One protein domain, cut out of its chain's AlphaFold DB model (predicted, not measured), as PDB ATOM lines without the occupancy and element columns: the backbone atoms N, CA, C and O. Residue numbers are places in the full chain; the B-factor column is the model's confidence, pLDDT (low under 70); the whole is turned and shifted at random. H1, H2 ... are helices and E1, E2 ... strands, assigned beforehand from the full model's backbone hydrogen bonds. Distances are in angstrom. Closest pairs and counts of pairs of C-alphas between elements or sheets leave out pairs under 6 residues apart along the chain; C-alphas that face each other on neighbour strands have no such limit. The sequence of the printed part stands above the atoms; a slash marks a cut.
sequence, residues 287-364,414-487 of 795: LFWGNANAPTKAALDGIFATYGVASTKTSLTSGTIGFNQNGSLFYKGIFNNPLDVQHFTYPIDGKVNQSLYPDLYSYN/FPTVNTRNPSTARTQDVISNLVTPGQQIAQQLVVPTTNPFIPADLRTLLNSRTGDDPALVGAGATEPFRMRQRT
ATOM      1  N   LEU A 287     -31.866 -28.529  16.905       95.75
ATOM      2  CA  LEU A 287     -32.197 -27.153  17.260       95.75
ATOM      3  C   LEU A 287     -31.005 -26.440  17.903       95.75
ATOM      4  O   LEU A 287     -30.396 -26.956  18.840       95.75
ATOM      5  N   PHE A 288     -30.718 -25.223  17.446       95.75
ATOM      6  CA  PHE A 288     -29.658 -24.359  17.956       95.75
ATOM      7  C   PHE A 288     -30.174 -22.963  18.292       95.75
ATOM      8  O   PHE A 288     -31.057 -22.412  17.635       95.75
ATOM      9  N   TRP A 289     -29.538 -22.372  19.294       93.56
ATOM     10  CA  TRP A 289     -29.726 -20.996  19.740       93.56
ATOM     11  C   TRP A 289     -28.398 -20.399  20.215       93.56
ATOM     12  O   TRP A 289     -27.446 -21.134  20.515       93.56
ATOM     13  N   GLY A 290     -28.341 -19.068  20.272       89.75
ATOM     14  CA  GLY A 290     -27.262 -18.327  20.916       89.75
ATOM     15  C   GLY A 290     -27.523 -18.201  22.410       89.75
ATOM     16  O   GLY A 290     -28.672 -18.143  22.840       89.75
ATOM     17  N   ASN A 291     -26.463 -18.140  23.218       89.50
ATOM     18  CA  ASN A 291     -26.601 -18.036  24.675       89.50
ATOM     19  C   ASN A 291     -27.379 -16.783  25.104       89.50
ATOM     20  O   ASN A 291     -28.065 -16.813  26.120       89.50
ATOM     21  N   ALA A 292     -27.292 -15.706  24.317       93.56
ATOM     22  CA  ALA A 292     -27.954 -14.440  24.600       93.56
ATOM     23  C   ALA A 292     -29.483 -14.479  24.403       93.56
ATOM     24  O   ALA A 292     -30.167 -13.637  24.969       93.56
ATOM     25  N   ASN A 293     -30.022 -15.483  23.697       96.12
ATOM     26  CA  ASN A 293     -31.465 -15.722  23.580       96.12
ATOM     27  C   ASN A 293     -31.826 -17.214  23.711       96.12
ATOM     28  O   ASN A 293     -32.557 -17.790  22.900       96.12
ATOM     29  N   ALA A 294     -31.267 -17.881  24.722       96.25
ATOM     30  CA  ALA A 294     -31.580 -19.278  24.999       96.25
ATOM     31  C   ALA A 294     -33.028 -19.451  25.509       96.25
ATOM     32  O   ALA A 294     -33.515 -18.604  26.262       96.25
ATOM     33  N   PRO A 295     -33.721 -20.557  25.164       97.19
ATOM     34  CA  PRO A 295     -34.956 -20.953  25.843       97.19
ATOM     35  C   PRO A 295     -34.739 -21.157  27.346       97.19
ATOM     36  O   PRO A 295     -33.610 -21.311  27.800       97.19
ATOM     37  N   THR A 296     -35.807 -21.223  28.135       97.25
ATOM     38  CA  THR A 296     -35.671 -21.487  29.577       97.25
ATOM     39  C   THR A 296     -35.623 -22.984  29.885       97.25
ATOM     40  O   THR A 296     -36.319 -23.791  29.266       97.25
ATOM     41  N   LYS A 297     -34.845 -23.367  30.908       96.19
ATOM     42  CA  LYS A 297     -34.824 -24.751  31.417       96.19
ATOM     43  C   LYS A 297     -36.202 -25.183  31.935       96.19
ATOM     44  O   LYS A 297     -36.585 -26.322  31.719       96.19
ATOM     45  N   ALA A 298     -36.966 -24.267  32.534       97.56
ATOM     46  CA  ALA A 298     -38.320 -24.542  33.012       97.56
ATOM     47  C   ALA A 298     -39.281 -24.938  31.876       97.56
ATOM     48  O   ALA A 298     -40.052 -25.879  32.037       97.56
ATOM     49  N   ALA A 299     -39.211 -24.272  30.716       97.88
ATOM     50  CA  ALA A 299     -40.018 -24.648  29.553       97.88
ATOM     51  C   ALA A 299     -39.616 -26.021  28.995       97.88
ATOM     52  O   ALA A 299     -40.486 -26.833  28.691       97.88
ATOM     53  N   LEU A 300     -38.308 -26.304  28.912       97.62
ATOM     54  CA  LEU A 300     -37.807 -27.624  28.516       97.62
ATOM     55  C   LEU A 300     -38.327 -28.721  29.459       97.62
ATOM     56  O   LEU A 300     -38.862 -29.724  28.995       97.62
ATOM     57  N   ASP A 301     -38.212 -28.511  30.770       97.69
ATOM     58  CA  ASP A 301     -38.655 -29.473  31.781       97.69
ATOM     59  C   ASP A 301     -40.165 -29.673  31.766       97.69
ATOM     60  O   ASP A 301     -40.626 -30.806  31.869       97.69
ATOM     61  N   GLY A 302     -40.934 -28.598  31.577       98.00
ATOM     62  CA  GLY A 302     -42.384 -28.670  31.436       98.00
ATOM     63  C   GLY A 302     -42.809 -29.529  30.245       98.00
ATOM     64  O   GLY A 302     -43.673 -30.386  30.402       98.00
ATOM     65  N   ILE A 303     -42.162 -29.362  29.084       98.06
ATOM     66  CA  ILE A 303     -42.435 -30.171  27.886       98.06
ATOM     67  C   ILE A 303     -42.082 -31.641  28.143       98.06
ATOM     68  O   ILE A 303     -42.919 -32.523  27.970       98.06
ATOM     69  N   PHE A 304     -40.860 -31.919  28.603       98.00
ATOM     70  CA  PHE A 304     -40.378 -33.289  28.809       98.00
ATOM     71  C   PHE A 304     -41.103 -34.025  29.946       98.00
ATOM     72  O   PHE A 304     -41.253 -35.244  29.882       98.00
ATOM     73  N   ALA A 305     -41.645 -33.308  30.932       97.94
ATOM     74  CA  ALA A 305     -42.525 -33.894  31.936       97.94
ATOM     75  C   ALA A 305     -43.813 -34.463  31.317       97.94
ATOM     76  O   ALA A 305     -44.281 -35.508  31.767       97.94
ATOM     77  N   THR A 306     -44.354 -33.850  30.251       97.75
ATOM     78  CA  THR A 306     -45.522 -34.409  29.535       97.75
ATOM     79  C   THR A 306     -45.199 -35.730  28.830       97.75
ATOM     80  O   THR A 306     -46.076 -36.572  28.655       97.75
ATOM     81  N   TYR A 307     -43.922 -35.953  28.509       97.50
ATOM     82  CA  TYR A 307     -43.401 -37.205  27.966       97.50
ATOM     83  C   TYR A 307     -43.018 -38.234  29.042       97.50
ATOM     84  O   TYR A 307     -42.528 -39.311  28.705       97.50
ATOM     85  N   GLY A 308     -43.185 -37.909  30.330       97.25
ATOM     86  CA  GLY A 308     -42.777 -38.763  31.450       97.25
ATOM     87  C   GLY A 308     -41.276 -38.737  31.765       97.25
ATOM     88  O   GLY A 308     -40.777 -39.641  32.432       97.25
ATOM     89  N   VAL A 309     -40.538 -37.724  31.302       96.88
ATOM     90  CA  VAL A 309     -39.088 -37.593  31.515       96.88
ATOM     91  C   VAL A 309     -38.806 -36.638  32.679       96.88
ATOM     92  O   VAL A 309     -39.288 -35.507  32.708       96.88
ATOM     93  N   ALA A 310     -37.996 -37.080  33.645       96.38
ATOM     94  CA  ALA A 310     -37.612 -36.263  34.798       96.38
ATOM     95  C   ALA A 310     -36.669 -35.107  34.407       96.38
ATOM     96  O   ALA A 310     -35.785 -35.270  33.569       96.38
ATOM     97  N   SER A 311     -36.774 -33.962  35.089       95.06
ATOM     98  CA  SER A 311     -35.955 -32.760  34.822       95.06
ATOM     99  C   SER A 311     -34.445 -32.956  35.017       95.06
ATOM    100  O   SER A 311     -33.645 -32.181  34.491       95.06
ATOM    101  N   THR A 312     -34.035 -33.992  35.756       95.06
ATOM    102  CA  THR A 312     -32.631 -34.391  35.950       95.06
ATOM    103  C   THR A 312     -32.053 -35.168  34.769       95.06
ATOM    104  O   THR A 312     -30.842 -35.356  34.704       95.06
ATOM    105  N   LYS A 313     -32.900 -35.628  33.839       94.31
ATOM    106  CA  LYS A 313     -32.509 -36.398  32.650       94.31
ATOM    107  C   LYS A 313     -32.267 -35.532  31.417       94.31
ATOM    108  O   LYS A 313     -31.866 -36.049  30.382       94.31
ATOM    109  N   THR A 314     -32.477 -34.222  31.519       94.31
ATOM    110  CA  THR A 314     -32.241 -33.273  30.430       94.31
ATOM    111  C   THR A 314     -31.404 -32.091  30.908       94.31
ATOM    112  O   THR A 314     -31.471 -31.652  32.057       94.31
ATOM    113  N   SER A 315     -30.622 -31.531  29.990       93.44
ATOM    114  CA  SER A 315     -29.907 -30.269  30.181       93.44
ATOM    115  C   SER A 315     -30.266 -29.306  29.058       93.44
ATOM    116  O   SER A 315     -30.395 -29.711  27.899       93.44
ATOM    117  N   LEU A 316     -30.407 -28.021  29.384       92.94
ATOM    118  CA  LEU A 316     -30.607 -26.981  28.382       92.94
ATOM    119  C   LEU A 316     -29.266 -26.691  27.701       92.94
ATOM    120  O   LEU A 316     -28.456 -25.902  28.180       92.94
ATOM    121  N   THR A 317     -29.013 -27.360  26.583       91.75
ATOM    122  CA  THR A 317     -27.782 -27.210  25.803       91.75
ATOM    123  C   THR A 317     -28.128 -27.074  24.325       91.75
ATOM    124  O   THR A 317     -28.917 -27.841  23.786       91.75
ATOM    125  N   SER A 318     -27.546 -26.079  23.656       92.88
ATOM    126  CA  SER A 318     -27.774 -25.845  22.225       92.88
ATOM    127  C   SER A 318     -27.328 -27.072  21.412       92.88
ATOM    128  O   SER A 318     -26.237 -27.603  21.628       92.88
ATOM    129  N   GLY A 319     -28.164 -27.556  20.490       92.19
ATOM    130  CA  GLY A 319     -27.857 -28.710  19.636       92.19
ATOM    131  C   GLY A 319     -28.133 -30.097  20.231       92.19
ATOM    132  O   GLY A 319     -27.711 -31.099  19.634       92.19
ATOM    133  N   THR A 320     -28.798 -30.190  21.389       92.69
ATOM    134  CA  THR A 320     -29.200 -31.475  22.002       92.69
ATOM    135  C   THR A 320     -30.672 -31.828  21.801       92.69
ATOM    136  O   THR A 320     -31.058 -32.945  22.130       92.69
ATOM    137  N   ILE A 321     -31.480 -30.928  21.237       95.31
ATOM    138  CA  ILE A 321     -32.907 -31.160  20.981       95.31
ATOM    139  C   ILE A 321     -33.131 -31.484  19.503       95.31
ATOM    140  O   ILE A 321     -32.665 -30.739  18.635       95.31
ATOM    141  N   GLY A 322     -33.842 -32.580  19.235       94.56
ATOM    142  CA  GLY A 322     -34.299 -32.996  17.905       94.56
ATOM    143  C   GLY A 322     -35.810 -33.248  17.863       94.56
ATOM    144  O   GLY A 322     -36.510 -33.007  18.848       94.56
ATOM    145  N   PHE A 323     -36.314 -33.727  16.720       94.62
ATOM    146  CA  PHE A 323     -37.751 -33.787  16.423       94.62
ATOM    147  C   PHE A 323     -38.229 -35.186  16.009       94.62
ATOM    148  O   PHE A 323     -37.689 -35.799  15.086       94.62
ATOM    149  N   ASN A 324     -39.294 -35.668  16.644       92.62
ATOM    150  CA  ASN A 324     -40.011 -36.888  16.265       92.62
ATOM    151  C   ASN A 324     -40.972 -36.644  15.081       92.62
ATOM    152  O   ASN A 324     -41.335 -35.501  14.808       92.62
ATOM    153  N   GLN A 325     -41.418 -37.698  14.372       87.19
ATOM    154  CA  GLN A 325     -42.327 -37.534  13.207       87.19
ATOM    155  C   GLN A 325     -43.662 -36.896  13.583       87.19
ATOM    156  O   GLN A 325     -44.237 -36.160  12.788       87.19
ATOM    157  N   ASN A 326     -44.137 -37.170  14.799       90.94
ATOM    158  CA  ASN A 326     -45.378 -36.622  15.335       90.94
ATOM    159  C   ASN A 326     -45.246 -35.163  15.823       90.94
ATOM    160  O   ASN A 326     -46.216 -34.615  16.333       90.94
ATOM    161  N   GLY A 327     -44.062 -34.547  15.707       91.12
ATOM    162  CA  GLY A 327     -43.796 -33.175  16.142       91.12
ATOM    163  C   GLY A 327     -43.337 -33.020  17.597       91.12
ATOM    164  O   GLY A 327     -42.913 -31.925  17.965       91.12
ATOM    165  N   SER A 328     -43.352 -34.086  18.406       95.88
ATOM    166  CA  SER A 328     -42.772 -34.055  19.759       95.88
ATOM    167  C   SER A 328     -41.244 -33.901  19.715       95.88
ATOM    168  O   SER A 328     -40.589 -34.182  18.704       95.88
ATOM    169  N   LEU A 329     -40.659 -33.447  20.822       96.75
ATOM    170  CA  LEU A 329     -39.215 -33.215  20.949       96.75
ATOM    171  C   LEU A 329     -38.523 -34.404  21.612       96.75
ATOM    172  O   LEU A 329     -39.036 -34.942  22.585       96.75
ATOM    173  N   PHE A 330     -37.312 -34.740  21.176       95.25
ATOM    174  CA  PHE A 330     -36.464 -35.699  21.888       95.25
ATOM    175  C   PHE A 330     -35.136 -35.069  22.305       95.25
ATOM    176  O   PHE A 330     -34.629 -34.140  21.664       95.25
ATOM    177  N   TYR A 331     -34.570 -35.580  23.395       95.06
ATOM    178  CA  TYR A 331     -33.245 -35.210  23.870       95.06
ATOM    179  C   TYR A 331     -32.236 -36.210  23.313       95.06
ATOM    180  O   TYR A 331     -32.361 -37.410  23.537       95.06
ATOM    181  N   LYS A 332     -31.239 -35.721  22.576       91.12
ATOM    182  CA  LYS A 332     -30.230 -36.532  21.877       91.12
ATOM    183  C   LYS A 332     -29.275 -37.268  22.823       91.12
ATOM    184  O   LYS A 332     -28.585 -38.175  22.379       91.12
ATOM    185  N   GLY A 333     -29.194 -36.855  24.081       89.94
ATOM    186  CA  GLY A 333     -28.159 -37.319  24.994       89.94
ATOM    187  C   GLY A 333     -26.816 -36.603  24.805       89.94
ATOM    188  O   GLY A 333     -26.648 -35.765  23.902       89.94
ATOM    189  N   ILE A 334     -25.865 -36.907  25.686       87.38
ATOM    190  CA  ILE A 334     -24.495 -36.382  25.665       87.38
ATOM    191  C   ILE A 334     -23.524 -37.560  25.722       87.38
ATOM    192  O   ILE A 334     -23.631 -38.414  26.588       87.38
ATOM    193  N   PHE A 335     -22.545 -37.565  24.817       83.94
ATOM    194  CA  PHE A 335     -21.530 -38.614  24.748       83.94
ATOM    195  C   PHE A 335     -20.729 -38.739  26.052       83.94
ATOM    196  O   PHE A 335     -20.215 -37.735  26.552       83.94
ATOM    197  N   ASN A 336     -20.564 -39.967  26.540       83.75
ATOM    198  CA  ASN A 336     -19.906 -40.327  27.794       83.75
ATOM    199  C   ASN A 336     -20.471 -39.567  29.007       83.75
ATOM    200  O   ASN A 336     -19.721 -39.059  29.846       83.75
ATOM    201  N   ASN A 337     -21.796 -39.450  29.091       87.06
ATOM    202  CA  ASN A 337     -22.482 -38.703  30.144       87.06
ATOM    203  C   ASN A 337     -23.758 -39.436  30.602       87.06
ATOM    204  O   ASN A 337     -24.427 -40.033  29.771       87.06
ATOM    205  N   PRO A 338     -24.164 -39.346  31.885       86.06
ATOM    206  CA  PRO A 338     -25.404 -39.969  32.382       86.06
ATOM    207  C   PRO A 338     -26.709 -39.360  31.828       86.06
ATOM    208  O   PRO A 338     -27.806 -39.768  32.221       86.06
ATOM    209  N   LEU A 339     -26.612 -38.326  30.991       90.12
ATOM    210  CA  LEU A 339     -27.735 -37.740  30.274       90.12
ATOM    211  C   LEU A 339     -27.945 -38.495  28.954       90.12
ATOM    212  O   LEU A 339     -27.470 -38.059  27.907       90.12
ATOM    213  N   ASP A 340     -28.671 -39.610  29.041       90.50
ATOM    214  CA  ASP A 340     -28.988 -40.491  27.911       90.50
ATOM    215  C   ASP A 340     -30.038 -39.891  26.962       90.50
ATOM    216  O   ASP A 340     -30.717 -38.911  27.288       90.50
ATOM    217  N   VAL A 341     -30.256 -40.540  25.814       90.88
ATOM    218  CA  VAL A 341     -31.363 -40.235  24.892       90.88
ATOM    219  C   VAL A 341     -32.714 -40.295  25.621       90.88
ATOM    220  O   VAL A 341     -33.029 -41.292  26.264       90.88
ATOM    221  N   GLN A 342     -33.546 -39.255  25.491       93.88
ATOM    222  CA  GLN A 342     -34.892 -39.209  26.089       93.88
ATOM    223  C   GLN A 342     -35.967 -38.956  25.033       93.88
ATOM    224  O   GLN A 342     -35.802 -38.081  24.185       93.88
ATOM    225  N   HIS A 343     -37.093 -39.667  25.139       94.00
ATOM    226  CA  HIS A 343     -38.285 -39.513  24.291       94.00
ATOM    227  C   HIS A 343     -38.027 -39.606  22.771       94.00
ATOM    228  O   HIS A 343     -38.682 -38.945  21.969       94.00
ATOM    229  N   PHE A 344     -37.071 -40.432  22.342       90.19
ATOM    230  CA  PHE A 344     -36.908 -40.760  20.925       90.19
ATOM    231  C   PHE A 344     -37.951 -41.809  20.525       90.19
ATOM    232  O   PHE A 344     -37.985 -42.887  21.114       90.19
ATOM    233  N   THR A 345     -38.819 -41.488  19.563       88.38
ATOM    234  CA  THR A 345     -39.989 -42.332  19.222       88.38
ATOM    235  C   THR A 345     -39.954 -42.913  17.809       88.38
ATOM    236  O   THR A 345     -40.901 -43.578  17.396       88.38
ATOM    237  N   TYR A 346     -38.866 -42.710  17.061       81.00
ATOM    238  CA  TYR A 346     -38.675 -43.423  15.800       81.00
ATOM    239  C   TYR A 346     -38.337 -44.894  16.044       81.00
ATOM    240  O   TYR A 346     -37.703 -45.223  17.052       81.00
ATOM    241  N   PRO A 347     -38.645 -45.771  15.073       73.12
ATOM    242  CA  PRO A 347     -38.018 -47.079  15.010       73.12
ATOM    243  C   PRO A 347     -36.493 -46.931  15.051       73.12
ATOM    244  O   PRO A 347     -35.917 -46.184  14.254       73.12
ATOM    245  N   ILE A 348     -35.839 -47.645  15.970       68.12
ATOM    246  CA  ILE A 348     -34.390 -47.845  15.909       68.12
ATOM    247  C   ILE A 348     -34.151 -48.758  14.707       68.12
ATOM    248  O   ILE A 348     -34.334 -49.971  14.779       68.12
ATOM    249  N   ASP A 349     -33.831 -48.145  13.572       69.56
ATOM    250  CA  ASP A 349     -33.455 -48.829  12.345       69.56
ATOM    251  C   ASP A 349     -31.926 -48.903  12.227       69.56
ATOM    252  O   ASP A 349     -31.180 -48.319  13.017       69.56
ATOM    253  N   GLY A 350     -31.436 -49.582  11.189       64.94
ATOM    254  CA  GLY A 350     -30.004 -49.630  10.894       64.94
ATOM    255  C   GLY A 350     -29.357 -48.255  10.656       64.94
ATOM    256  O   GLY A 350     -28.135 -48.153  10.613       64.94
ATOM    257  N   LYS A 351     -30.142 -47.173  10.548       70.81
ATOM    258  CA  LYS A 351     -29.665 -45.797  10.350       70.81
ATOM    259  C   LYS A 351     -29.414 -45.066  11.677       70.81
ATOM    260  O   LYS A 351     -28.931 -43.930  11.655       70.81
ATOM    261  N   VAL A 352     -29.695 -45.696  12.819       72.75
ATOM    262  CA  VAL A 352     -29.411 -45.189  14.169       72.75
ATOM    263  C   VAL A 352     -28.222 -45.942  14.767       72.75
ATOM    264  O   VAL A 352     -28.220 -47.166  14.830       72.75
ATOM    265  N   ASN A 353     -27.201 -45.217  15.232       67.12
ATOM    266  CA  ASN A 353     -26.020 -45.810  15.860       67.12
ATOM    267  C   ASN A 353     -26.117 -45.768  17.393       67.12
ATOM    268  O   ASN A 353     -25.466 -44.939  18.026       67.12
ATOM    269  N   GLN A 354     -26.939 -46.639  17.980       64.06
ATOM    270  CA  GLN A 354     -27.021 -46.808  19.442       64.06
ATOM    271  C   GLN A 354     -26.241 -48.028  19.953       64.06
ATOM    272  O   GLN A 354     -25.995 -48.137  21.149       64.06
ATOM    273  N   SER A 355     -25.794 -48.918  19.058       63.31
ATOM    274  CA  SER A 355     -25.047 -50.135  19.415       63.31
ATOM    275  C   SER A 355     -23.713 -49.835  20.108       63.31
ATOM    276  O   SER A 355     -23.284 -50.597  20.967       63.31
ATOM    277  N   LEU A 356     -23.052 -48.737  19.725       65.75
ATOM    278  CA  LEU A 356     -21.776 -48.299  20.307       65.75
ATOM    279  C   LEU A 356     -21.927 -47.113  21.269       65.75
ATOM    280  O   LEU A 356     -21.051 -46.898  22.103       65.75
ATOM    281  N   TYR A 357     -23.025 -46.361  21.157       73.56
ATOM    282  CA  TYR A 357     -23.276 -45.123  21.898       73.56
ATOM    283  C   TYR A 357     -24.692 -45.133  22.491       73.56
ATOM    284  O   TYR A 357     -25.584 -44.457  21.976       73.56
ATOM    285  N   PRO A 358     -24.949 -45.933  23.541       72.00
ATOM    286  CA  PRO A 358     -26.292 -46.054  24.112       72.00
ATOM    287  C   PRO A 358     -26.780 -44.753  24.775       72.00
ATOM    288  O   PRO A 358     -27.983 -44.522  24.882       72.00
ATOM    289  N   ASP A 359     -25.852 -43.888  25.183       82.12
ATOM    290  CA  ASP A 359     -26.078 -42.599  25.839       82.12
ATOM    291  C   ASP A 359     -26.286 -41.434  24.854       82.12
ATOM    292  O   ASP A 359     -26.740 -40.356  25.245       82.12
ATOM    293  N   LEU A 360     -25.994 -41.629  23.562       86.31
ATOM    294  CA  LEU A 360     -26.041 -40.584  22.544       86.31
ATOM    295  C   LEU A 360     -26.688 -41.072  21.247       86.31
ATOM    296  O   LEU A 360     -26.194 -41.957  20.555       86.31
ATOM    297  N   TYR A 361     -27.701 -40.343  20.794       87.12
ATOM    298  CA  TYR A 361     -28.214 -40.507  19.446       87.12
ATOM    299  C   TYR A 361     -27.238 -39.942  18.398       87.12
ATOM    300  O   TYR A 361     -26.948 -38.739  18.358       87.12
ATOM    301  N   SER A 362     -26.785 -40.813  17.495       85.50
ATOM    302  CA  SER A 362     -25.993 -40.466  16.315       85.50
ATOM    303  C   SER A 362     -26.507 -41.203  15.081       85.50
ATOM    304  O   SER A 362     -26.920 -42.360  15.149       85.50
ATOM    305  N   TYR A 363     -26.432 -40.549  13.922       86.56
ATOM    306  CA  TYR A 363     -26.739 -41.186  12.643       86.56
ATOM    307  C   TYR A 363     -25.655 -42.197  12.254       86.56
ATOM    308  O   TYR A 363     -24.459 -41.894  12.323       86.56
ATOM    309  N   ASN A 364     -26.080 -43.379  11.811       87.38
ATOM    310  CA  ASN A 364     -25.207 -44.435  11.324       87.38
ATOM    311  C   ASN A 364     -24.920 -44.257   9.825       87.38
ATOM    312  O   ASN A 364     -25.695 -44.685   8.971       87.38
ATOM    313  N   PHE A 414     -26.823 -30.736   5.872       90.38
ATOM    314  CA  PHE A 414     -27.002 -29.334   5.534       90.38
ATOM    315  C   PHE A 414     -27.332 -28.453   6.753       90.38
ATOM    316  O   PHE A 414     -27.992 -28.884   7.704       90.38
ATOM    317  N   PRO A 415     -26.872 -27.196   6.717       91.75
ATOM    318  CA  PRO A 415     -25.988 -26.652   5.692       91.75
ATOM    319  C   PRO A 415     -24.515 -26.956   6.031       91.75
ATOM    320  O   PRO A 415     -24.113 -26.885   7.189       91.75
ATOM    321  N   THR A 416     -23.685 -27.275   5.034       89.69
ATOM    322  CA  THR A 416     -22.209 -27.309   5.205       89.69
ATOM    323  C   THR A 416     -21.544 -25.980   4.845       89.69
ATOM    324  O   THR A 416     -20.328 -25.837   4.956       89.69
ATOM    325  N   VAL A 417     -22.354 -25.005   4.442       90.00
ATOM    326  CA  VAL A 417     -21.988 -23.632   4.082       90.00
ATOM    327  C   VAL A 417     -22.490 -22.648   5.138       90.00
ATOM    328  O   VAL A 417     -23.309 -22.991   5.992       90.00
ATOM    329  N   ASN A 418     -21.981 -21.418   5.098       92.75
ATOM    330  CA  ASN A 418     -22.346 -20.380   6.062       92.75
ATOM    331  C   ASN A 418     -23.498 -19.525   5.540       92.75
ATOM    332  O   ASN A 418     -23.613 -19.320   4.335       92.75
ATOM    333  N   THR A 419     -24.284 -18.975   6.458       93.94
ATOM    334  CA  THR A 419     -25.393 -18.063   6.160       93.94
ATOM    335  C   THR A 419     -25.028 -16.647   6.602       93.94
ATOM    336  O   THR A 419     -24.450 -16.452   7.678       93.94
ATOM    337  N   ARG A 420     -25.318 -15.650   5.763       95.75
ATOM    338  CA  ARG A 420     -25.005 -14.234   5.988       95.75
ATOM    339  C   ARG A 420     -26.133 -13.329   5.508       95.75
ATOM    340  O   ARG A 420     -26.944 -13.702   4.663       95.75
ATOM    341  N   ASN A 421     -26.118 -12.102   6.015       96.50
ATOM    342  CA  ASN A 421     -26.949 -11.029   5.490       96.50
ATOM    343  C   ASN A 421     -26.549 -10.686   4.038       96.50
ATOM    344  O   ASN A 421     -25.342 -10.633   3.768       96.50
ATOM    345  N   PRO A 422     -27.499 -10.373   3.133       95.44
ATOM    346  CA  PRO A 422     -27.193 -10.031   1.740       95.44
ATOM    347  C   PRO A 422     -26.147  -8.923   1.579       95.44
ATOM    348  O   PRO A 422     -25.312  -9.007   0.685       95.44
ATOM    349  N   SER A 423     -26.122  -7.929   2.474       94.88
ATOM    350  CA  SER A 423     -25.149  -6.823   2.423       94.88
ATOM    351  C   SER A 423     -23.689  -7.248   2.640       94.88
ATOM    352  O   SER A 423     -22.776  -6.495   2.316       94.88
ATOM    353  N   THR A 424     -23.448  -8.444   3.189       91.88
ATOM    354  CA  THR A 424     -22.103  -8.946   3.538       91.88
ATOM    355  C   THR A 424     -21.841 -10.377   3.055       91.88
ATOM    356  O   THR A 424     -20.811 -10.972   3.388       91.88
ATOM    357  N   ALA A 425     -22.776 -10.953   2.298       90.81
ATOM    358  CA  ALA A 425     -22.668 -12.303   1.767       90.81
ATOM    359  C   ALA A 425     -21.674 -12.361   0.603       90.81
ATOM    360  O   ALA A 425     -21.552 -11.433  -0.195       90.81
ATOM    361  N   ARG A 426     -20.957 -13.479   0.493       88.12
ATOM    362  CA  ARG A 426     -20.115 -13.801  -0.667       88.12
ATOM    363  C   ARG A 426     -20.815 -14.869  -1.500       88.12
ATOM    364  O   ARG A 426     -21.757 -15.497  -1.038       88.12
ATOM    365  N   THR A 427     -20.296 -15.152  -2.691       84.25
ATOM    366  CA  THR A 427     -20.896 -16.088  -3.664       84.25
ATOM    367  C   THR A 427     -21.214 -17.485  -3.108       84.25
ATOM    368  O   THR A 427     -22.112 -18.154  -3.602       84.25
ATOM    369  N   GLN A 428     -20.472 -17.945  -2.098       85.31
ATOM    370  CA  GLN A 428     -20.627 -19.277  -1.494       85.31
ATOM    371  C   GLN A 428     -21.456 -19.272  -0.203       85.31
ATOM    372  O   GLN A 428     -21.663 -20.328   0.390       85.31
ATOM    373  N   ASP A 429     -21.855 -18.094   0.281       91.56
ATOM    374  CA  ASP A 429     -22.667 -17.973   1.484       91.56
ATOM    375  C   ASP A 429     -24.155 -18.059   1.099       91.56
ATOM    376  O   ASP A 429     -24.580 -17.567   0.054       91.56
ATOM    377  N   VAL A 430     -24.950 -18.694   1.955       95.38
ATOM    378  CA  VAL A 430     -26.409 -18.599   1.913       95.38
ATOM    379  C   VAL A 430     -26.803 -17.196   2.352       95.38
ATOM    380  O   VAL A 430     -26.256 -16.655   3.313       95.38
ATOM    381  N   ILE A 431     -27.763 -16.609   1.660       96.38
ATOM    382  CA  ILE A 431     -28.291 -15.280   1.923       96.38
ATOM    383  C   ILE A 431     -29.602 -15.416   2.692       96.38
ATOM    384  O   ILE A 431     -30.507 -16.129   2.259       96.38
ATOM    385  N   SER A 432     -29.696 -14.695   3.809       97.31
ATOM    386  CA  SER A 432     -30.911 -14.555   4.610       97.31
ATOM    387  C   SER A 432     -30.997 -13.148   5.204       97.31
ATOM    388  O   SER A 432     -30.029 -12.653   5.787       97.31
ATOM    389  N   ASN A 433     -32.165 -12.511   5.093       96.88
ATOM    390  CA  ASN A 433     -32.437 -11.216   5.737       96.88
ATOM    391  C   ASN A 433     -32.626 -11.335   7.256       96.88
ATOM    392  O   ASN A 433     -32.659 -10.323   7.948       96.88
ATOM    393  N   LEU A 434     -32.737 -12.561   7.769       96.88
ATOM    394  CA  LEU A 434     -32.884 -12.857   9.191       96.88
ATOM    395  C   LEU A 434     -31.546 -12.826   9.944       96.88
ATOM    396  O   LEU A 434     -31.533 -12.940  11.166       96.88
ATOM    397  N   VAL A 435     -30.426 -12.679   9.229       97.50
ATOM    398  CA  VAL A 435     -29.088 -12.502   9.807       97.50
ATOM    399  C   VAL A 435     -28.764 -11.014   9.883       97.50
ATOM    400  O   VAL A 435     -28.923 -10.292   8.897       97.50
ATOM    401  N   THR A 436     -28.255 -10.557  11.023       96.56
ATOM    402  CA  THR A 436     -27.844  -9.160  11.219       96.56
ATOM    403  C   THR A 436     -26.652  -8.804  10.310       96.56
ATOM    404  O   THR A 436     -25.725  -9.609  10.170       96.56
ATOM    405  N   PRO A 437     -26.623  -7.623   9.653       95.38
ATOM    406  CA  PRO A 437     -25.493  -7.200   8.821       95.38
ATOM    407  C   PRO A 437     -24.134  -7.322   9.528       95.38
ATOM    408  O   PRO A 437     -23.987  -6.955  10.692       95.38
ATOM    409  N   GLY A 438     -23.128  -7.860   8.830       90.69
ATOM    410  CA  GLY A 438     -21.787  -8.101   9.384       90.69
ATOM    411  C   GLY A 438     -21.631  -9.417  10.153       90.69
ATOM    412  O   GLY A 438     -20.502  -9.878  10.335       90.69
ATOM    413  N   GLN A 439     -22.733 -10.068  10.532       93.88
ATOM    414  CA  GLN A 439     -22.716 -11.331  11.270       93.88
ATOM    415  C   GLN A 439     -22.652 -12.547  10.334       93.88
ATOM    416  O   GLN A 439     -22.924 -12.471   9.132       93.88
ATOM    417  N   GLN A 440     -22.244 -13.691  10.889       92.06
ATOM    418  CA  GLN A 440     -22.172 -14.965  10.174       92.06
ATOM    419  C   GLN A 440     -22.759 -16.083  11.026       92.06
ATOM    420  O   GLN A 440     -22.289 -16.333  12.134       92.06
ATOM    421  N   ILE A 441     -23.678 -16.844  10.442       93.81
ATOM    422  CA  ILE A 441     -24.151 -18.105  11.003       93.81
ATOM    423  C   ILE A 441     -23.360 -19.245  10.353       93.81
ATOM    424  O   ILE A 441     -23.413 -19.452   9.140       93.81
ATOM    425  N   ALA A 442     -22.559 -19.952  11.148       91.50
ATOM    426  CA  ALA A 442     -21.702 -21.024  10.652       91.50
ATOM    427  C   ALA A 442     -22.471 -22.350  10.569       91.50
ATOM    428  O   ALA A 442     -22.925 -22.847  11.597       91.50
ATOM    429  N   GLN A 443     -22.584 -22.927   9.365       90.69
ATOM    430  CA  GLN A 443     -23.135 -24.276   9.137       90.69
ATOM    431  C   GLN A 443     -24.499 -24.538   9.809       90.69
ATOM    432  O   GLN A 443     -24.779 -25.641  10.285       90.69
ATOM    433  N   GLN A 444     -25.359 -23.515   9.846       93.25
ATOM    434  CA  GLN A 444     -26.747 -23.608  10.306       93.25
ATOM    435  C   GLN A 444     -27.670 -22.794   9.388       93.25
ATOM    436  O   GLN A 444     -27.295 -21.734   8.879       93.25
ATOM    437  N   LEU A 445     -28.873 -23.319   9.169       94.38
ATOM    438  CA  LEU A 445     -29.983 -22.621   8.528       94.38
ATOM    439  C   LEU A 445     -30.662 -21.731   9.565       94.38
ATOM    440  O   LEU A 445     -30.641 -22.041  10.760       94.38
ATOM    441  N   VAL A 446     -31.275 -20.647   9.101       96.88
ATOM    442  CA  VAL A 446     -32.056 -19.741   9.951       96.88
ATOM    443  C   VAL A 446     -33.535 -20.002   9.700       96.88
ATOM    444  O   VAL A 446     -33.975 -20.008   8.558       96.88
ATOM    445  N   VAL A 447     -34.311 -20.256  10.747       97.50
ATOM    446  CA  VAL A 447     -35.733 -20.596  10.641       97.50
ATOM    447  C   VAL A 447     -36.549 -19.469  11.272       97.50
ATOM    448  O   VAL A 447     -36.354 -19.185  12.460       97.50
ATOM    449  N   PRO A 448     -37.449 -18.803  10.525       97.50
ATOM    450  CA  PRO A 448     -38.313 -17.793  11.113       97.50
ATOM    451  C   PRO A 448     -39.335 -18.447  12.042       97.50
ATOM    452  O   PRO A 448     -39.839 -19.540  11.783       97.50
ATOM    453  N   THR A 449     -39.718 -17.739  13.100       96.38
ATOM    454  CA  THR A 449     -40.761 -18.201  14.028       96.38
ATOM    455  C   THR A 449     -42.142 -18.272  13.373       96.38
ATOM    456  O   THR A 449     -43.045 -18.888  13.927       96.38
ATOM    457  N   THR A 450     -42.328 -17.704  12.183       96.06
ATOM    458  CA  THR A 450     -43.568 -17.788  11.398       96.06
ATOM    459  C   THR A 450     -43.672 -19.044  10.534       96.06
ATOM    460  O   THR A 450     -44.721 -19.247   9.931       96.06
ATOM    461  N   ASN A 451     -42.637 -19.894  10.466       97.38
ATOM    462  CA  ASN A 451     -42.689 -21.108   9.652       97.38
ATOM    463  C   ASN A 451     -43.881 -22.003  10.083       97.38
ATOM    464  O   ASN A 451     -44.001 -22.317  11.276       97.38
ATOM    465  N   PRO A 452     -44.760 -22.417   9.148       96.12
ATOM    466  CA  PRO A 452     -46.023 -23.078   9.483       96.12
ATOM    467  C   PRO A 452     -45.848 -24.508  10.007       96.12
ATOM    468  O   PRO A 452     -46.773 -25.050  10.602       96.12
ATOM    469  N   PHE A 453     -44.672 -25.113   9.819       96.25
ATOM    470  CA  PHE A 453     -44.391 -26.474  10.271       96.25
ATOM    471  C   PHE A 453     -43.871 -26.557  11.711       96.25
ATOM    472  O   PHE A 453     -43.661 -27.664  12.199       96.25
ATOM    473  N   ILE A 454     -43.648 -25.425  12.395       97.50
ATOM    474  CA  ILE A 454     -43.155 -25.410  13.782       97.50
ATOM    475  C   ILE A 454     -44.118 -26.197  14.692       97.50
ATOM    476  O   ILE A 454     -45.261 -25.762  14.867       97.50
ATOM    477  N   PRO A 455     -43.667 -27.301  15.324       97.06
ATOM    478  CA  PRO A 455     -44.518 -28.086  16.215       97.06
ATOM    479  C   PRO A 455     -44.928 -27.322  17.480       97.06
ATOM    480  O   PRO A 455     -44.234 -26.401  17.918       97.06
ATOM    481  N   ALA A 456     -46.028 -27.738  18.113       97.00
ATOM    482  CA  ALA A 456     -46.572 -27.083  19.307       97.00
ATOM    483  C   ALA A 456     -45.583 -27.058  20.491       97.00
ATOM    484  O   ALA A 456     -45.435 -26.031  21.159       97.00
ATOM    485  N   ASP A 457     -44.844 -28.144  20.715       97.06
ATOM    486  CA  ASP A 457     -43.852 -28.210  21.794       97.06
ATOM    487  C   ASP A 457     -42.658 -27.294  21.517       97.06
ATOM    488  O   ASP A 457     -42.208 -26.555  22.398       97.06
ATOM    489  N   LEU A 458     -42.195 -27.246  20.261       97.62
ATOM    490  CA  LEU A 458     -41.174 -26.283  19.853       97.62
ATOM    491  C   LEU A 458     -41.673 -24.846  20.036       97.62
ATOM    492  O   LEU A 458     -40.931 -24.005  20.537       97.62
ATOM    493  N   ARG A 459     -42.927 -24.555  19.672       97.81
ATOM    494  CA  ARG A 459     -43.536 -23.232  19.862       97.81
ATOM    495  C   ARG A 459     -43.495 -22.810  21.328       97.81
ATOM    496  O   ARG A 459     -43.088 -21.689  21.620       97.81
ATOM    497  N   THR A 460     -43.870 -23.710  22.235       97.75
ATOM    498  CA  THR A 460     -43.817 -23.481  23.686       97.75
ATOM    499  C   THR A 460     -42.392 -23.172  24.146       97.75
ATOM    500  O   THR A 460     -42.171 -22.193  24.861       97.75
ATOM    501  N   LEU A 461     -41.406 -23.942  23.675       97.38
ATOM    502  CA  LEU A 461     -40.001 -23.721  24.009       97.38
ATOM    503  C   LEU A 461     -39.498 -22.361  23.497       97.38
ATOM    504  O   LEU A 461     -38.893 -21.600  24.256       97.38
ATOM    505  N   LEU A 462     -39.783 -22.023  22.236       97.75
ATOM    506  CA  LEU A 462     -39.373 -20.763  21.609       97.75
ATOM    507  C   LEU A 462     -40.017 -19.543  22.275       97.75
ATOM    508  O   LEU A 462     -39.342 -18.527  22.416       97.75
ATOM    509  N   ASN A 463     -41.276 -19.650  22.712       98.06
ATOM    510  CA  ASN A 463     -41.998 -18.574  23.396       98.06
ATOM    511  C   ASN A 463     -41.434 -18.246  24.786       98.06
ATOM    512  O   ASN A 463     -41.705 -17.171  25.310       98.06
ATOM    513  N   SER A 464     -40.638 -19.140  25.379       98.00
ATOM    514  CA  SER A 464     -40.002 -18.892  26.680       98.00
ATOM    515  C   SER A 464     -38.811 -17.927  26.621       98.00
ATOM    516  O   SER A 464     -38.300 -17.511  27.655       98.00
ATOM    517  N   ARG A 465     -38.348 -17.585  25.415       97.69
ATOM    518  CA  ARG A 465     -37.188 -16.727  25.178       97.69
ATOM    519  C   ARG A 465     -37.498 -15.250  25.418       97.69
ATOM    520  O   ARG A 465     -38.518 -14.743  24.955       97.69
ATOM    521  N   THR A 466     -36.572 -14.541  26.060       96.81
ATOM    522  CA  THR A 466     -36.697 -13.101  26.366       96.81
ATOM    523  C   THR A 466     -35.454 -12.278  26.019       96.81
ATOM    524  O   THR A 466     -35.445 -11.078  26.276       96.81
ATOM    525  N   GLY A 467     -34.392 -12.910  25.516       96.25
ATOM    526  CA  GLY A 467     -33.112 -12.267  25.217       96.25
ATOM    527  C   GLY A 467     -32.988 -11.824  23.758       96.25
ATOM    528  O   GLY A 467     -33.992 -11.684  23.074       96.25
ATOM    529  N   ASP A 468     -31.768 -11.612  23.276       96.25
ATOM    530  CA  ASP A 468     -31.477 -11.163  21.903       96.25
ATOM    531  C   ASP A 468     -30.145 -11.779  21.454       96.25
ATOM    532  O   ASP A 468     -29.117 -11.598  22.113       96.25
ATOM    533  N   ASP A 469     -30.172 -12.582  20.391       95.62
ATOM    534  CA  ASP A 469     -28.971 -13.088  19.740       95.62
ATOM    535  C   ASP A 469     -28.508 -12.059  18.701       95.62
ATOM    536  O   ASP A 469     -29.091 -11.989  17.618       95.62
ATOM    537  N   PRO A 470     -27.394 -11.336  18.936       95.12
ATOM    538  CA  PRO A 470     -26.974 -10.242  18.060       95.12
ATOM    539  C   PRO A 470     -26.658 -10.691  16.624       95.12
ATOM    540  O   PRO A 470     -26.498  -9.857  15.729       95.12
ATOM    541  N   ALA A 471     -26.529 -12.000  16.383       95.62
ATOM    542  CA  ALA A 471     -26.344 -12.561  15.055       95.62
ATOM    543  C   ALA A 471     -27.630 -12.604  14.206       95.62
ATOM    544  O   ALA A 471     -27.535 -12.754  12.983       95.62
ATOM    545  N   LEU A 472     -28.808 -12.485  14.820       97.06
ATOM    546  CA  LEU A 472     -30.116 -12.628  14.186       97.06
ATOM    547  C   LEU A 472     -30.949 -11.349  14.334       97.06
ATOM    548  O   LEU A 472     -30.728 -10.535  15.221       97.06
ATOM    549  N   VAL A 473     -31.906 -11.159  13.428       95.50
ATOM    550  CA  VAL A 473     -32.819 -10.011  13.457       95.50
ATOM    551  C   VAL A 473     -34.034 -10.337  14.322       95.50
ATOM    552  O   VAL A 473     -34.798 -11.247  14.000       95.50
ATOM    553  N   GLY A 474     -34.262  -9.550  15.372       94.38
ATOM    554  CA  GLY A 474     -35.413  -9.679  16.267       94.38
ATOM    555  C   GLY A 474     -34.982  -9.685  17.729       94.38
ATOM    556  O   GLY A 474     -33.872  -9.285  18.034       94.38
ATOM    557  N   ALA A 475     -35.884 -10.094  18.619       96.12
ATOM    558  CA  ALA A 475     -35.570 -10.398  20.014       96.12
ATOM    559  C   ALA A 475     -36.635 -11.344  20.599       96.12
ATOM    560  O   ALA A 475     -37.751 -11.471  20.080       96.12
ATOM    561  N   GLY A 476     -36.299 -12.007  21.699       96.56
ATOM    562  CA  GLY A 476     -37.188 -12.815  22.522       96.56
ATOM    563  C   GLY A 476     -37.870 -13.940  21.748       96.56
ATOM    564  O   GLY A 476     -37.243 -14.653  20.962       96.56
ATOM    565  N   ALA A 477     -39.171 -14.103  21.984       96.88
ATOM    566  CA  ALA A 477     -39.981 -15.173  21.414       96.88
ATOM    567  C   ALA A 477     -40.111 -15.123  19.883       96.88
ATOM    568  O   ALA A 477     -40.282 -16.175  19.262       96.88
ATOM    569  N   THR A 478     -40.034 -13.936  19.271       95.38
ATOM    570  CA  THR A 478     -40.258 -13.742  17.828       95.38
ATOM    571  C   THR A 478     -38.981 -13.837  17.001       95.38
ATOM    572  O   THR A 478     -39.071 -14.079  15.796       95.38
ATOM    573  N   GLU A 479     -37.806 -13.722  17.627       97.12
ATOM    574  CA  GLU A 479     -36.511 -13.862  16.956       97.12
ATOM    575  C   GLU A 479     -36.375 -15.237  16.272       97.12
ATOM    576  O   GLU A 479     -36.741 -16.251  16.876       97.12
ATOM    577  N   PRO A 480     -35.833 -15.324  15.048       97.25
ATOM    578  CA  PRO A 480     -35.512 -16.586  14.390       97.25
ATOM    579  C   PRO A 480     -34.639 -17.511  15.250       97.25
ATOM    580  O   PRO A 480     -33.986 -17.096  16.204       97.25
ATOM    581  N   PHE A 481     -34.600 -18.788  14.894       96.56
ATOM    582  CA  PHE A 481     -33.723 -19.770  15.534       96.56
ATOM    583  C   PHE A 481     -32.935 -20.541  14.480       96.56
ATOM    584  O   PHE A 481     -33.107 -20.335  13.278       96.56
ATOM    585  N   ARG A 482     -32.014 -21.400  14.919       96.62
ATOM    586  CA  ARG A 482     -31.047 -22.040  14.027       96.62
ATOM    587  C   ARG A 482     -31.245 -23.541  13.993       96.62
ATOM    588  O   ARG A 482     -31.551 -24.161  15.008       96.62
ATOM    589  N   MET A 483     -31.048 -24.133  12.825       94.69
ATOM    590  CA  MET A 483     -31.172 -25.575  12.642       94.69
ATOM    591  C   MET A 483     -30.109 -26.130  11.711       94.69
ATOM    592  O   MET A 483     -29.589 -25.446  10.834       94.69
ATOM    593  N   ARG A 484     -29.821 -27.416  11.884       93.12
ATOM    594  CA  ARG A 484     -29.132 -28.223  10.876       93.12
ATOM    595  C   ARG A 484     -29.740 -29.616  10.843       93.12
ATOM    596  O   ARG A 484     -30.231 -30.093  11.866       93.12
ATOM    597  N   GLN A 485     -29.676 -30.268   9.696       91.38
ATOM    598  CA  GLN A 485     -30.277 -31.580   9.480       91.38
ATOM    599  C   GLN A 485     -29.489 -32.338   8.408       91.38
ATOM    600  O   GLN A 485     -28.622 -31.789   7.733       91.38
ATOM    601  N   ARG A 486     -29.759 -33.630   8.265       89.44
ATOM    602  CA  ARG A 486     -29.385 -34.423   7.094       89.44
ATOM    603  C   ARG A 486     -30.659 -34.906   6.410       89.44
ATOM    604  O   ARG A 486     -31.516 -35.463   7.072       89.44
ATOM    605  N   THR A 487     -30.800 -34.751   5.105       81.06
ATOM    606  CA  THR A 487     -31.939 -35.368   4.396       81.06
ATOM    607  C   THR A 487     -31.549 -36.762   3.955       81.06
ATOM    608  O   THR A 487     -30.440 -36.947   3.468       81.06
TER     609      THR A 487
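This is residues 287 to 364 and 414 to 487 of the 795 residues of the protein "TonB-dependent receptor" of Phenylobacterium sp. 20VBR1 (UniProt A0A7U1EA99). Little of this domain is regular: long loops make most of it, with helices H1 and H2 side by side and two small antiparallel strand pairs, E1-E2 and E3-E4. The 152 printed residues, only 33 in named elements, run H1, E1, E2, E3, H2, E4, mixed in class. The whole is compact, radius of gyration of the C-alphas 16.1 A, spanning 45 by 32 by 29 A.

H1, residues 297 to 306, touches H2, residues 456 to 463, opposite ways at a shallow tilt of 13 degrees; C-alphas 299 and 461 are closest, 5.6 A. E1, residues 321 to 323, and E2, residues 329 to 331, form a hairpin, N 322 to O 330 3.0 A. E3, residues 445 to 447, is antiparallel to E4, residues 481 to 486, N 445 to O 483 2.8 A. Every O i to N i+4 pair is within hydrogen-bond range in H2, 5 of 6 in H1.

H1 begins at C-alpha 297 (-34.824, -24.751, 31.417); E4, 17.5 A long, ends at C-alpha 486 (-29.385, -34.423, 7.094).

Residues 365 to 413 are cut out, C-alphas 364 and 414 being 16.3 A apart; pLDDT is under 70 at residues 348 to 350 and 353 to 356.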